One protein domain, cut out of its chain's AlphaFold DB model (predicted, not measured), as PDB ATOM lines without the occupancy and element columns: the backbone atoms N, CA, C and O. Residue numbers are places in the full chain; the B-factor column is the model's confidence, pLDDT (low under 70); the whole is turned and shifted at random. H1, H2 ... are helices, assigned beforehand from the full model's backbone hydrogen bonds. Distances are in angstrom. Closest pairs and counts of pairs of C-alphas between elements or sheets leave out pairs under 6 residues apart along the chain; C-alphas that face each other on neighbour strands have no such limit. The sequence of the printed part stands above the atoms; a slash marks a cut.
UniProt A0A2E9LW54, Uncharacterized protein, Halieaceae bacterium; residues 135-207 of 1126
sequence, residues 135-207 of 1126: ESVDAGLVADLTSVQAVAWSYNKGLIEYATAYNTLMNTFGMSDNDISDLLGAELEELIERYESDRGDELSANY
ATOM      1  N   GLU A 135     -51.361  -8.326 -27.003       40.41
ATOM      2  CA  GLU A 135     -51.624  -6.876 -27.061       40.41
ATOM      3  C   GLU A 135     -52.449  -6.367 -25.862       40.41
ATOM      4  O   GLU A 135     -52.213  -5.273 -25.348       40.41
ATOM      5  N   SER A 136     -53.398  -7.177 -25.376       40.19
ATOM      6  CA  SER A 136     -54.219  -6.847 -24.203       40.19
ATOM      7  C   SER A 136     -53.415  -6.879 -22.893       40.19
ATOM      8  O   SER A 136     -53.759  -6.182 -21.935       40.19
ATOM      9  N   VAL A 137     -52.345  -7.676 -22.845       45.00
ATOM     10  CA  VAL A 137     -51.405  -7.761 -21.718       45.00
ATOM     11  C   VAL A 137     -50.390  -6.616 -21.790       45.00
ATOM     12  O   VAL A 137     -50.170  -5.921 -20.798       45.00
ATOM     13  N   ASP A 138     -49.849  -6.339 -22.979       44.94
ATOM     14  CA  ASP A 138     -48.864  -5.276 -23.214       44.94
ATOM     15  C   ASP A 138     -49.431  -3.874 -22.930       44.94
ATOM     16  O   ASP A 138     -48.727  -3.013 -22.395       44.94
ATOM     17  N   ALA A 139     -50.723  -3.667 -23.207       45.66
ATOM     18  CA  ALA A 139     -51.465  -2.455 -22.859       45.66
ATOM     19  C   ALA A 139     -51.824  -2.338 -21.358       45.66
ATOM     20  O   ALA A 139     -52.397  -1.329 -20.942       45.66
ATOM     21  N   GLY A 140     -51.529  -3.357 -20.539       43.81
ATOM     22  CA  GLY A 140     -51.888  -3.403 -19.118       43.81
ATOM     23  C   GLY A 140     -53.394  -3.526 -18.863       43.81
ATOM     24  O   GLY A 140     -53.873  -3.072 -17.826       43.81
ATOM     25  N   LEU A 141     -54.150  -4.096 -19.807       42.72
ATOM     26  CA  LEU A 141     -55.608  -4.267 -19.715       42.72
ATOM     27  C   LEU A 141     -56.005  -5.652 -19.176       42.72
ATOM     28  O   LEU A 141     -57.139  -5.837 -18.734       42.72
ATOM     29  N   VAL A 142     -55.081  -6.616 -19.201       49.78
ATOM     30  CA  VAL A 142     -55.246  -7.989 -18.701       49.78
ATOM     31  C   VAL A 142     -53.971  -8.418 -17.968       49.78
ATOM     32  O   VAL A 142     -52.873  -7.995 -18.319       49.78
ATOM     33  N   ALA A 143     -54.115  -9.240 -16.928       62.28
ATOM     34  CA  ALA A 143     -53.004  -9.695 -16.100       62.28
ATOM     35  C   ALA A 143     -52.085 -10.712 -16.798       62.28
ATOM     36  O   ALA A 143     -52.554 -11.693 -17.375       62.28
ATOM     37  N   ASP A 144     -50.779 -10.526 -16.621       73.56
ATOM     38  CA  ASP A 144     -49.738 -11.499 -16.945       73.56
ATOM     39  C   ASP A 144     -49.422 -12.378 -15.722       73.56
ATOM     40  O   ASP A 144     -49.192 -11.872 -14.619       73.56
ATOM     41  N   LEU A 145     -49.422 -13.698 -15.914       84.31
ATOM     42  CA  LEU A 145     -49.151 -14.706 -14.883       84.31
ATOM     43  C   LEU A 145     -48.015 -15.670 -15.283       84.31
ATOM     44  O   LEU A 145     -47.860 -16.726 -14.670       84.31
ATOM     45  N   THR A 146     -47.253 -15.348 -16.332       80.69
ATOM     46  CA  THR A 146     -46.290 -16.266 -16.970       80.69
ATOM     47  C   THR A 146     -44.997 -16.482 -16.177       80.69
ATOM     48  O   THR A 146     -44.373 -17.535 -16.304       80.69
ATOM     49  N   SER A 147     -44.614 -15.534 -15.318       85.44
ATOM     50  CA  SER A 147     -43.424 -15.591 -14.459       85.44
ATOM     51  C   SER A 147     -43.694 -15.010 -13.064       85.44
ATOM     52  O   SER A 147     -44.673 -14.293 -12.862       85.44
ATOM     53  N   VAL A 148     -42.816 -15.286 -12.093       86.56
ATOM     54  CA  VAL A 148     -42.890 -14.713 -10.730       86.56
ATOM     55  C   VAL A 148     -42.904 -13.180 -10.778       86.56
ATOM     56  O   VAL A 148     -43.737 -12.539 -10.138       86.56
ATOM     57  N   GLN A 149     -42.021 -12.612 -11.598       85.31
ATOM     58  CA  GLN A 149     -41.907 -11.188 -11.882       85.31
ATOM     59  C   GLN A 149     -43.200 -10.617 -12.485       85.31
ATOM     60  O   GLN A 149     -43.724  -9.620 -11.989       85.31
ATOM     61  N   ALA A 150     -43.760 -11.283 -13.500       79.44
ATOM     62  CA  ALA A 150     -45.007 -10.877 -14.143       79.44
ATOM     63  C   ALA A 150     -46.207 -10.908 -13.182       79.44
ATOM     64  O   ALA A 150     -47.019  -9.985 -13.179       79.44
ATOM     65  N   VAL A 151     -46.300 -11.922 -12.312       83.56
ATOM     66  CA  VAL A 151     -47.350 -12.008 -11.283       83.56
ATOM     67  C   VAL A 151     -47.230 -10.854 -10.280       83.56
ATOM     68  O   VAL A 151     -48.240 -10.231  -9.947       83.56
ATOM     69  N   ALA A 152     -46.015 -10.533  -9.824       83.88
ATOM     70  CA  ALA A 152     -45.768  -9.408  -8.920       83.88
ATOM     71  C   ALA A 152     -46.104  -8.055  -9.579       83.88
ATOM     72  O   ALA A 152     -46.770  -7.211  -8.972       83.88
ATOM     73  N   TRP A 153     -45.736  -7.875 -10.851       85.19
ATOM     74  CA  TRP A 153     -46.095  -6.706 -11.653       85.19
ATOM     75  C   TRP A 153     -47.616  -6.574 -11.827       85.19
ATOM     76  O   TRP A 153     -48.179  -5.525 -11.509       85.19
ATOM     77  N   SER A 154     -48.304  -7.643 -12.242       75.94
ATOM     78  CA  SER A 154     -49.762  -7.675 -12.434       75.94
ATOM     79  C   SER A 154     -50.531  -7.390 -11.146       75.94
ATOM     80  O   SER A 154     -51.559  -6.710 -11.174       75.94
ATOM     81  N   TYR A 155     -50.022  -7.873 -10.008       87.81
ATOM     82  CA  TYR A 155     -50.542  -7.526  -8.690       87.81
ATOM     83  C   TYR A 155     -50.383  -6.028  -8.399       87.81
ATOM     84  O   TYR A 155     -51.361  -5.363  -8.059       87.81
ATOM     85  N   ASN A 156     -49.187  -5.467  -8.605       80.94
ATOM     86  CA  ASN A 156     -48.926  -4.050  -8.345       80.94
ATOM     87  C   ASN A 156     -49.722  -3.100  -9.260       80.94
ATOM     88  O   ASN A 156     -50.154  -2.036  -8.821       80.94
ATOM     89  N   LYS A 157     -49.974  -3.477 -10.523       71.75
ATOM     90  CA  LYS A 157     -50.862  -2.711 -11.420       71.75
ATOM     91  C   LYS A 157     -52.360  -2.890 -11.087       71.75
ATOM     92  O   LYS A 157     -53.195  -2.256 -11.724       71.75
ATOM     93  N   GLY A 158     -52.714  -3.721 -10.100       74.69
ATOM     94  CA  GLY A 158     -54.096  -3.959  -9.663       74.69
ATOM     95  C   GLY A 158     -54.916  -4.856 -10.596       74.69
ATOM     96  O   GLY A 158     -56.142  -4.863 -10.506       74.69
ATOM     97  N   LEU A 159     -54.260  -5.604 -11.490       69.75
ATOM     98  CA  LEU A 159     -54.907  -6.481 -12.476       69.75
ATOM     99  C   LEU A 159     -55.302  -7.844 -11.881       69.75
ATOM    100  O   LEU A 159     -56.151  -8.542 -12.433       69.75
ATOM    101  N   ILE A 160     -54.710  -8.210 -10.739       79.25
ATOM    102  CA  ILE A 160     -55.082  -9.360  -9.905       79.25
ATOM    103  C   ILE A 160     -55.069  -8.979  -8.426       79.25
ATOM    104  O   ILE A 160     -54.268  -8.159  -7.984       79.25
ATOM    105  N   GLU A 161     -55.928  -9.619  -7.638       83.69
ATOM    106  CA  GLU A 161     -55.934  -9.459  -6.182       83.69
ATOM    107  C   GLU A 161     -54.776 -10.219  -5.512       83.69
ATOM    108  O   GLU A 161     -54.288 -11.226  -6.033       83.69
ATOM    109  N   TYR A 162     -54.392  -9.792  -4.301       88.12
ATOM    110  CA  TYR A 162     -53.298 -10.400  -3.525       88.12
ATOM    111  C   TYR A 162     -53.464 -11.914  -3.359       88.12
ATOM    112  O   TYR A 162     -52.504 -12.657  -3.511       88.12
ATOM    113  N   ALA A 163     -54.685 -12.399  -3.103       85.62
ATOM    114  CA  ALA A 163     -54.945 -13.831  -2.962       85.62
ATOM    115  C   ALA A 163     -54.688 -14.611  -4.264       85.62
ATOM    116  O   ALA A 163     -54.235 -15.752  -4.211       85.62
ATOM    117  N   THR A 164     -54.943 -14.013  -5.429       84.81
ATOM    118  CA  THR A 164     -54.654 -14.622  -6.736       84.81
ATOM    119  C   THR A 164     -53.153 -14.629  -7.001       84.81
ATOM    120  O   THR A 164     -52.613 -15.672  -7.354       84.81
ATOM    121  N   ALA A 165     -52.463 -13.513  -6.747       87.50
ATOM    122  CA  ALA A 165     -51.008 -13.433  -6.860       87.50
ATOM    123  C   ALA A 165     -50.312 -14.447  -5.935       87.50
ATOM    124  O   ALA A 165     -49.538 -15.279  -6.400       87.50
ATOM    125  N   TYR A 166     -50.678 -14.456  -4.650       91.75
ATOM    126  CA  TYR A 166     -50.180 -15.389  -3.640       91.75
ATOM    127  C   TYR A 166     -50.386 -16.845  -4.060       91.75
ATOM    128  O   TYR A 166     -49.443 -17.628  -4.064       91.75
ATOM    129  N   ASN A 167     -51.606 -17.221  -4.460       85.25
ATOM    130  CA  ASN A 167     -51.886 -18.594  -4.871       85.25
ATOM    131  C   ASN A 167     -51.150 -18.986  -6.158       85.25
ATOM    132  O   ASN A 167     -50.751 -20.143  -6.272       85.25
ATOM    133  N   THR A 168     -50.933 -18.072  -7.105       89.44
ATOM    134  CA  THR A 168     -50.128 -18.365  -8.300       89.44
ATOM    135  C   THR A 168     -48.650 -18.549  -7.933       89.44
ATOM    136  O   THR A 168     -48.041 -19.533  -8.342       89.44
ATOM    137  N   LEU A 169     -48.077 -17.683  -7.092       89.12
ATOM    138  CA  LEU A 169     -46.688 -17.815  -6.627       89.12
ATOM    139  C   LEU A 169     -46.461 -19.090  -5.794       89.12
ATOM    140  O   LEU A 169     -45.484 -19.806  -6.011       89.12
ATOM    141  N   MET A 170     -47.401 -19.422  -4.906       88.31
ATOM    142  CA  MET A 170     -47.359 -20.622  -4.067       88.31
ATOM    143  C   MET A 170     -47.525 -21.909  -4.886       88.31
ATOM    144  O   MET A 170     -46.734 -22.840  -4.757       88.31
ATOM    145  N   ASN A 171     -48.561 -21.989  -5.732       87.12
ATOM    146  CA  ASN A 171     -48.965 -23.252  -6.364       87.12
ATOM    147  C   ASN A 171     -48.342 -23.470  -7.751       87.12
ATOM    148  O   ASN A 171     -48.065 -24.614  -8.106       87.12
ATOM    149  N   THR A 172     -48.123 -22.406  -8.532       89.31
ATOM    150  CA  THR A 172     -47.513 -22.495  -9.872       89.31
ATOM    151  C   THR A 172     -45.991 -22.407  -9.792       89.31
ATOM    152  O   THR A 172     -45.303 -23.173 -10.463       89.31
ATOM    153  N   PHE A 173     -45.463 -21.511  -8.950       89.94
ATOM    154  CA  PHE A 173     -44.022 -21.253  -8.838       89.94
ATOM    155  C   PHE A 173     -43.363 -21.856  -7.582       89.94
ATOM    156  O   PHE A 173     -42.140 -21.840  -7.472       89.94
ATOM    157  N   GLY A 174     -44.139 -22.462  -6.673       90.88
ATOM    158  CA  GLY A 174     -43.619 -23.255  -5.552       90.88
ATOM    159  C   GLY A 174     -42.948 -22.453  -4.431       90.88
ATOM    160  O   GLY A 174     -42.178 -23.031  -3.663       90.88
ATOM    161  N   MET A 175     -43.195 -21.143  -4.355       90.75
ATOM    162  CA  MET A 175     -42.611 -20.258  -3.339       90.75
ATOM    163  C   MET A 175     -43.178 -20.541  -1.939       90.75
ATOM    164  O   MET A 175     -44.300 -21.032  -1.823       90.75
ATOM    165  N   SER A 176     -42.431 -20.235  -0.868       93.12
ATOM    166  CA  SER A 176     -42.945 -20.376   0.503       93.12
ATOM    167  C   SER A 176     -43.681 -19.122   0.984       93.12
ATOM    168  O   SER A 176     -43.451 -18.026   0.477       93.12
ATOM    169  N   ASP A 177     -44.530 -19.269   2.010       87.38
ATOM    170  CA  ASP A 177     -45.317 -18.172   2.601       87.38
ATOM    171  C   ASP A 177     -44.466 -16.929   2.947       87.38
ATOM    172  O   ASP A 177     -44.908 -15.796   2.748       87.38
ATOM    173  N   ASN A 178     -43.238 -17.137   3.442       86.31
ATOM    174  CA  ASN A 178     -42.314 -16.047   3.766       86.31
ATOM    175  C   ASN A 178     -41.779 -15.373   2.494       86.31
ATOM    176  O   ASN A 178     -41.847 -14.154   2.389       86.31
ATOM    177  N   ASP A 179     -41.320 -16.160   1.511       87.50
ATOM    178  CA  ASP A 179     -40.759 -15.624   0.263       87.50
ATOM    179  C   ASP A 179     -41.809 -14.803  -0.505       87.50
ATOM    180  O   ASP A 179     -41.494 -13.765  -1.077       87.50
ATOM    181  N   ILE A 180     -43.078 -15.233  -0.494       87.81
ATOM    182  CA  ILE A 180     -44.189 -14.502  -1.124       87.81
ATOM    183  C   ILE A 180     -44.497 -13.202  -0.368       87.81
ATOM    184  O   ILE A 180     -44.785 -12.183  -0.997       87.81
ATOM    185  N   SER A 181     -44.438 -13.223   0.967       85.44
ATOM    186  CA  SER A 181     -44.651 -12.033   1.799       85.44
ATOM    187  C   SER A 181     -43.551 -10.985   1.610       85.44
ATOM    188  O   SER A 181     -43.849  -9.790   1.623       85.44
ATOM    189  N   ASP A 182     -42.301 -11.413   1.433       84.25
ATOM    190  CA  ASP A 182     -41.178 -10.512   1.170       84.25
ATOM    191  C   ASP A 182     -41.235  -9.985  -0.283       84.25
ATOM    192  O   ASP A 182     -41.151  -8.773  -0.497       84.25
ATOM    193  N   LEU A 183     -41.525 -10.851  -1.265       86.88
ATOM    194  CA  LEU A 183     -41.616 -10.517  -2.695       86.88
ATOM    195  C   LEU A 183     -42.785  -9.580  -3.051       86.88
ATOM    196  O   LEU A 183     -42.609  -8.641  -3.822       86.88
ATOM    197  N   LEU A 184     -43.980  -9.802  -2.491       85.06
ATOM    198  CA  LEU A 184     -45.147  -8.927  -2.702       85.06
ATOM    199  C   LEU A 184     -45.206  -7.741  -1.719       85.06
ATOM    200  O   LEU A 184     -46.173  -6.979  -1.745       85.06
ATOM    201  N   GLY A 185     -44.208  -7.599  -0.838       81.50
ATOM    202  CA  GLY A 185     -44.202  -6.622   0.250       81.50
ATOM    203  C   GLY A 185     -42.998  -5.683   0.240       81.50
ATOM    204  O   GLY A 185     -43.157  -4.484   0.024       81.50
ATOM    205  N   ALA A 186     -41.808  -6.209   0.530       72.62
ATOM    206  CA  ALA A 186     -40.590  -5.422   0.742       72.62
ATOM    207  C   ALA A 186     -39.695  -5.323  -0.504       72.62
ATOM    208  O   ALA A 186     -39.032  -4.306  -0.684       72.62
ATOM    209  N   GLU A 187     -39.690  -6.348  -1.361       74.50
ATOM    210  CA  GLU A 187     -38.830  -6.431  -2.556       74.50
ATOM    211  C   GLU A 187     -39.580  -6.097  -3.863       74.50
ATOM    212  O   GLU A 187     -39.001  -6.132  -4.949       74.50
ATOM    213  N   LEU A 188     -40.866  -5.735  -3.762       77.38
ATOM    214  CA  LEU A 188     -41.774  -5.544  -4.897       77.38
ATOM    215  C   LEU A 188     -41.273  -4.501  -5.913       77.38
ATOM    216  O   LEU A 188     -41.358  -4.744  -7.113       77.38
ATOM    217  N   GLU A 189     -40.731  -3.366  -5.456       67.00
ATOM    218  CA  GLU A 189     -40.187  -2.331  -6.353       67.00
ATOM    219  C   GLU A 189     -38.939  -2.820  -7.110       67.00
ATOM    220  O   GLU A 189     -38.880  -2.658  -8.327       67.00
ATOM    221  N   GLU A 190     -37.994  -3.497  -6.444       74.00
ATOM    222  CA  GLU A 190     -36.773  -4.013  -7.092       74.00
ATOM    223  C   GLU A 190     -37.095  -5.132  -8.100       74.00
ATOM    224  O   GLU A 190     -36.468  -5.232  -9.158       74.00
ATOM    225  N   LEU A 191     -38.118  -5.948  -7.820       69.31
ATOM    226  CA  LEU A 191     -38.613  -6.959  -8.756       69.31
ATOM    227  C   LEU A 191     -39.340  -6.363  -9.966       69.31
ATOM    228  O   LEU A 191     -39.244  -6.924 -11.056       69.31
ATOM    229  N   ILE A 192     -40.052  -5.248  -9.794       69.56
ATOM    230  CA  ILE A 192     -40.703  -4.531 -10.897       69.56
ATOM    231  C   ILE A 192     -39.664  -3.832 -11.765       69.56
ATOM    232  O   ILE A 192     -39.735  -3.970 -12.982       69.56
ATOM    233  N   GLU A 193     -38.686  -3.144 -11.170       67.06
ATOM    234  CA  GLU A 193     -37.575  -2.552 -11.922       67.06
ATOM    235  C   GLU A 193     -36.809  -3.630 -12.692       67.06
ATOM    236  O   GLU A 193     -36.508  -3.437 -13.869       67.06
ATOM    237  N   ARG A 194     -36.567  -4.802 -12.087       68.06
ATOM    238  CA  ARG A 194     -35.930  -5.917 -12.793       68.06
ATOM    239  C   ARG A 194     -36.829  -6.531 -13.868       68.06
ATOM    240  O   ARG A 194     -36.313  -6.862 -14.920       68.06
ATOM    241  N   TYR A 195     -38.148  -6.626 -13.676       67.50
ATOM    242  CA  TYR A 195     -39.063  -7.090 -14.731       67.50
ATOM    243  C   TYR A 195     -39.123  -6.124 -15.916       67.50
ATOM    244  O   TYR A 195     -39.041  -6.541 -17.066       67.50
ATOM    245  N   GLU A 196     -39.257  -4.825 -15.642       59.47
ATOM    246  CA  GLU A 196     -39.317  -3.792 -16.673       59.47
ATOM    247  C   GLU A 196     -37.937  -3.621 -17.361       59.47
ATOM    248  O   GLU A 196     -37.901  -3.362 -18.564       59.47
ATOM    249  N   SER A 197     -36.819  -3.890 -16.659       57.88
ATOM    250  CA  SER A 197     -35.460  -3.984 -17.227       57.88
ATOM    251  C   SER A 197     -35.249  -5.242 -18.070       57.88
ATOM    252  O   SER A 197     -34.870  -5.113 -19.224       57.88
ATOM    253  N   ASP A 198     -35.532  -6.442 -17.548       62.16
ATOM    254  CA  ASP A 198     -35.378  -7.714 -18.270       62.16
ATOM    255  C   ASP A 198     -36.263  -7.722 -19.534       62.16
ATOM    256  O   ASP A 198     -35.833  -8.168 -20.594       62.16
ATOM    257  N   ARG A 199     -37.474  -7.140 -19.466       55.59
ATOM    258  CA  ARG A 199     -38.360  -6.934 -20.627       55.59
ATOM    259  C   ARG A 199     -37.794  -5.914 -21.620       55.59
ATOM    260  O   ARG A 199     -37.949  -6.086 -22.826       55.59
ATOM    261  N   GLY A 200     -37.140  -4.857 -21.135       46.34
ATOM    262  CA  GLY A 200     -36.400  -3.908 -21.971       46.34
ATOM    263  C   GLY A 200     -35.208  -4.562 -22.676       46.34
ATOM    264  O   GLY A 200     -35.017  -4.361 -23.875       46.34
ATOM    265  N   ASP A 201     -34.469  -5.409 -21.961       44.91
ATOM    266  CA  ASP A 201     -33.328  -6.155 -22.480       44.91
ATOM    267  C   ASP A 201     -33.774  -7.221 -23.495       44.91
ATOM    268  O   ASP A 201     -33.161  -7.332 -24.554       44.91
ATOM    269  N   GLU A 202     -34.880  -7.935 -23.260       46.03
ATOM    270  CA  GLU A 202     -35.445  -8.928 -24.189       46.03
ATOM    271  C   GLU A 202     -36.020  -8.278 -25.465       46.03
ATOM    272  O   GLU A 202     -35.842  -8.800 -26.571       46.03
ATOM    273  N   LEU A 203     -36.616  -7.083 -25.358       43.25
ATOM    274  CA  LEU A 203     -36.952  -6.245 -26.516       43.25
ATOM    275  C   LEU A 203     -35.688  -5.777 -27.262       43.25
ATOM    276  O   LEU A 203     -35.652  -5.810 -28.494       43.25
ATOM    277  N   SER A 204     -34.623  -5.407 -26.541       37.06
ATOM    278  CA  SER A 204     -33.346  -4.991 -27.143       37.06
ATOM    279  C   SER A 204     -32.524  -6.143 -27.739       37.06
ATOM    280  O   SER A 204     -31.691  -5.893 -28.604       37.06
ATOM    281  N   ALA A 205     -32.768  -7.388 -27.313       37.28
ATOM    282  CA  ALA A 205     -32.119  -8.601 -27.814       37.28
ATOM    283  C   ALA A 205     -32.845  -9.219 -29.022       37.28
ATOM    284  O   ALA A 205     -32.221  -9.911 -29.830       37.28
ATOM    285  N   ASN A 206     -34.151  -8.963 -29.162       38.12
ATOM    286  CA  ASN A 206     -34.898  -9.255 -30.389       38.12
ATOM    287  C   ASN A 206     -34.634  -8.210 -31.492       38.12
ATOM    288  O   ASN A 206     -34.733  -8.524 -32.680       38.12
ATOM    289  N   TYR A 207     -34.196  -7.003 -31.125       34.12
ATOM    290  CA  TYR A 207     -33.405  -6.161 -32.021       34.12
ATOM    291  C   TYR A 207     -31.994  -6.767 -32.154       34.12
ATOM    292  O   TYR A 207     -31.367  -7.120 -31.163       34.12
TER     293      TYR A 207
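AT A GLANCE: This is residues 135 to 207 of the 1126 residues of an uncharacterized protein of Halieaceae bacterium (UniProt A0A2E9LW54). A helical hairpin, H2 and H3, stands side by side over a base made by the short helix H4, which H3 packs on, and the first part of the long helix H5, which H2 packs on. The far end of H5 sticks out with residues 199 to 207, and the short helix H1, four residues, touches no other helix and has its centre farthest from the mean of the C-alphas, at 14.5 A. The printed part has 73 residues with five named helices, in the order H1, H2, H3, H4, H5, and no named strand; the class is all helix. The whole is compact, with a radius of gyration of the C-alphas of 12.3 A, yet elongated, with spans of 38 by 22 by 19 A.

IN THESE COORDINATES: H1, residues 135 to 138, begins at C-alpha 135 at (-51.624, -6.876, -27.061) and is 5.0 A long from first to last C-alpha. H2, residues 148 to 156, begins at C-alpha 148 at (-42.890, -14.713, -10.730) and is 12.5 A long. H3, residues 162 to 171, is 13.9 A long. H4, residues 177 to 183, is 10.0 A long. H5, residues 188 to 206, is the longest helix at 26.7 A and ends at C-alpha 206 at (-34.898, -9.255, -30.389).

HOW THE PARTS SIT: H1 is apart from H2, H3, H4 and H5. H2 and H3 form a helical hairpin: they touch, at a shallow tilt of 10 degrees, opposite ways, and their closest C-alphas, those of Val 151 and Ala 165, are 5.9 A apart. H2 touches H5 at a steep tilt of 60 degrees, opposite ways, and of H5 residues 188 to 195 alone take part; the closest C-alphas are those of Gln 149 and Tyr 195, 5.7 A apart. H3 touches H4 at a steep tilt of 63 degrees, opposite ways, with the C-alphas of Tyr 166 and Ile 180 closest at 6.6 A. H4 and H5 are close but not clearly touching, with the C-alphas of Leu 183 and Leu 191 closest at 7.6 A. H3 and H5 are apart. Of the three touching pairs, one is at a shallow tilt, and the packing is mostly crossed, only just. Every O i to N i+4 pair is within hydrogen-bond range in H2, H3, H4 and H5; H1 is too short for such a pair.

THE WHOLE: The two C-alphas farthest apart, those of Asp 177 and Tyr 207, are 38.5 A apart. Residues 199 to 207, of which 199 to 206 belong to H5, stand free; the body without them spans 33 by 21 by 17 A. The printed part has no cut. The link from H1 to H2 is short, and those from H2 to H3, H3 to H4 and H4 to H5 are tight. The mean pLDDT of the printed part is 71.8, with residues 135 to 143, 159, 189 and 191 to 207 under 70.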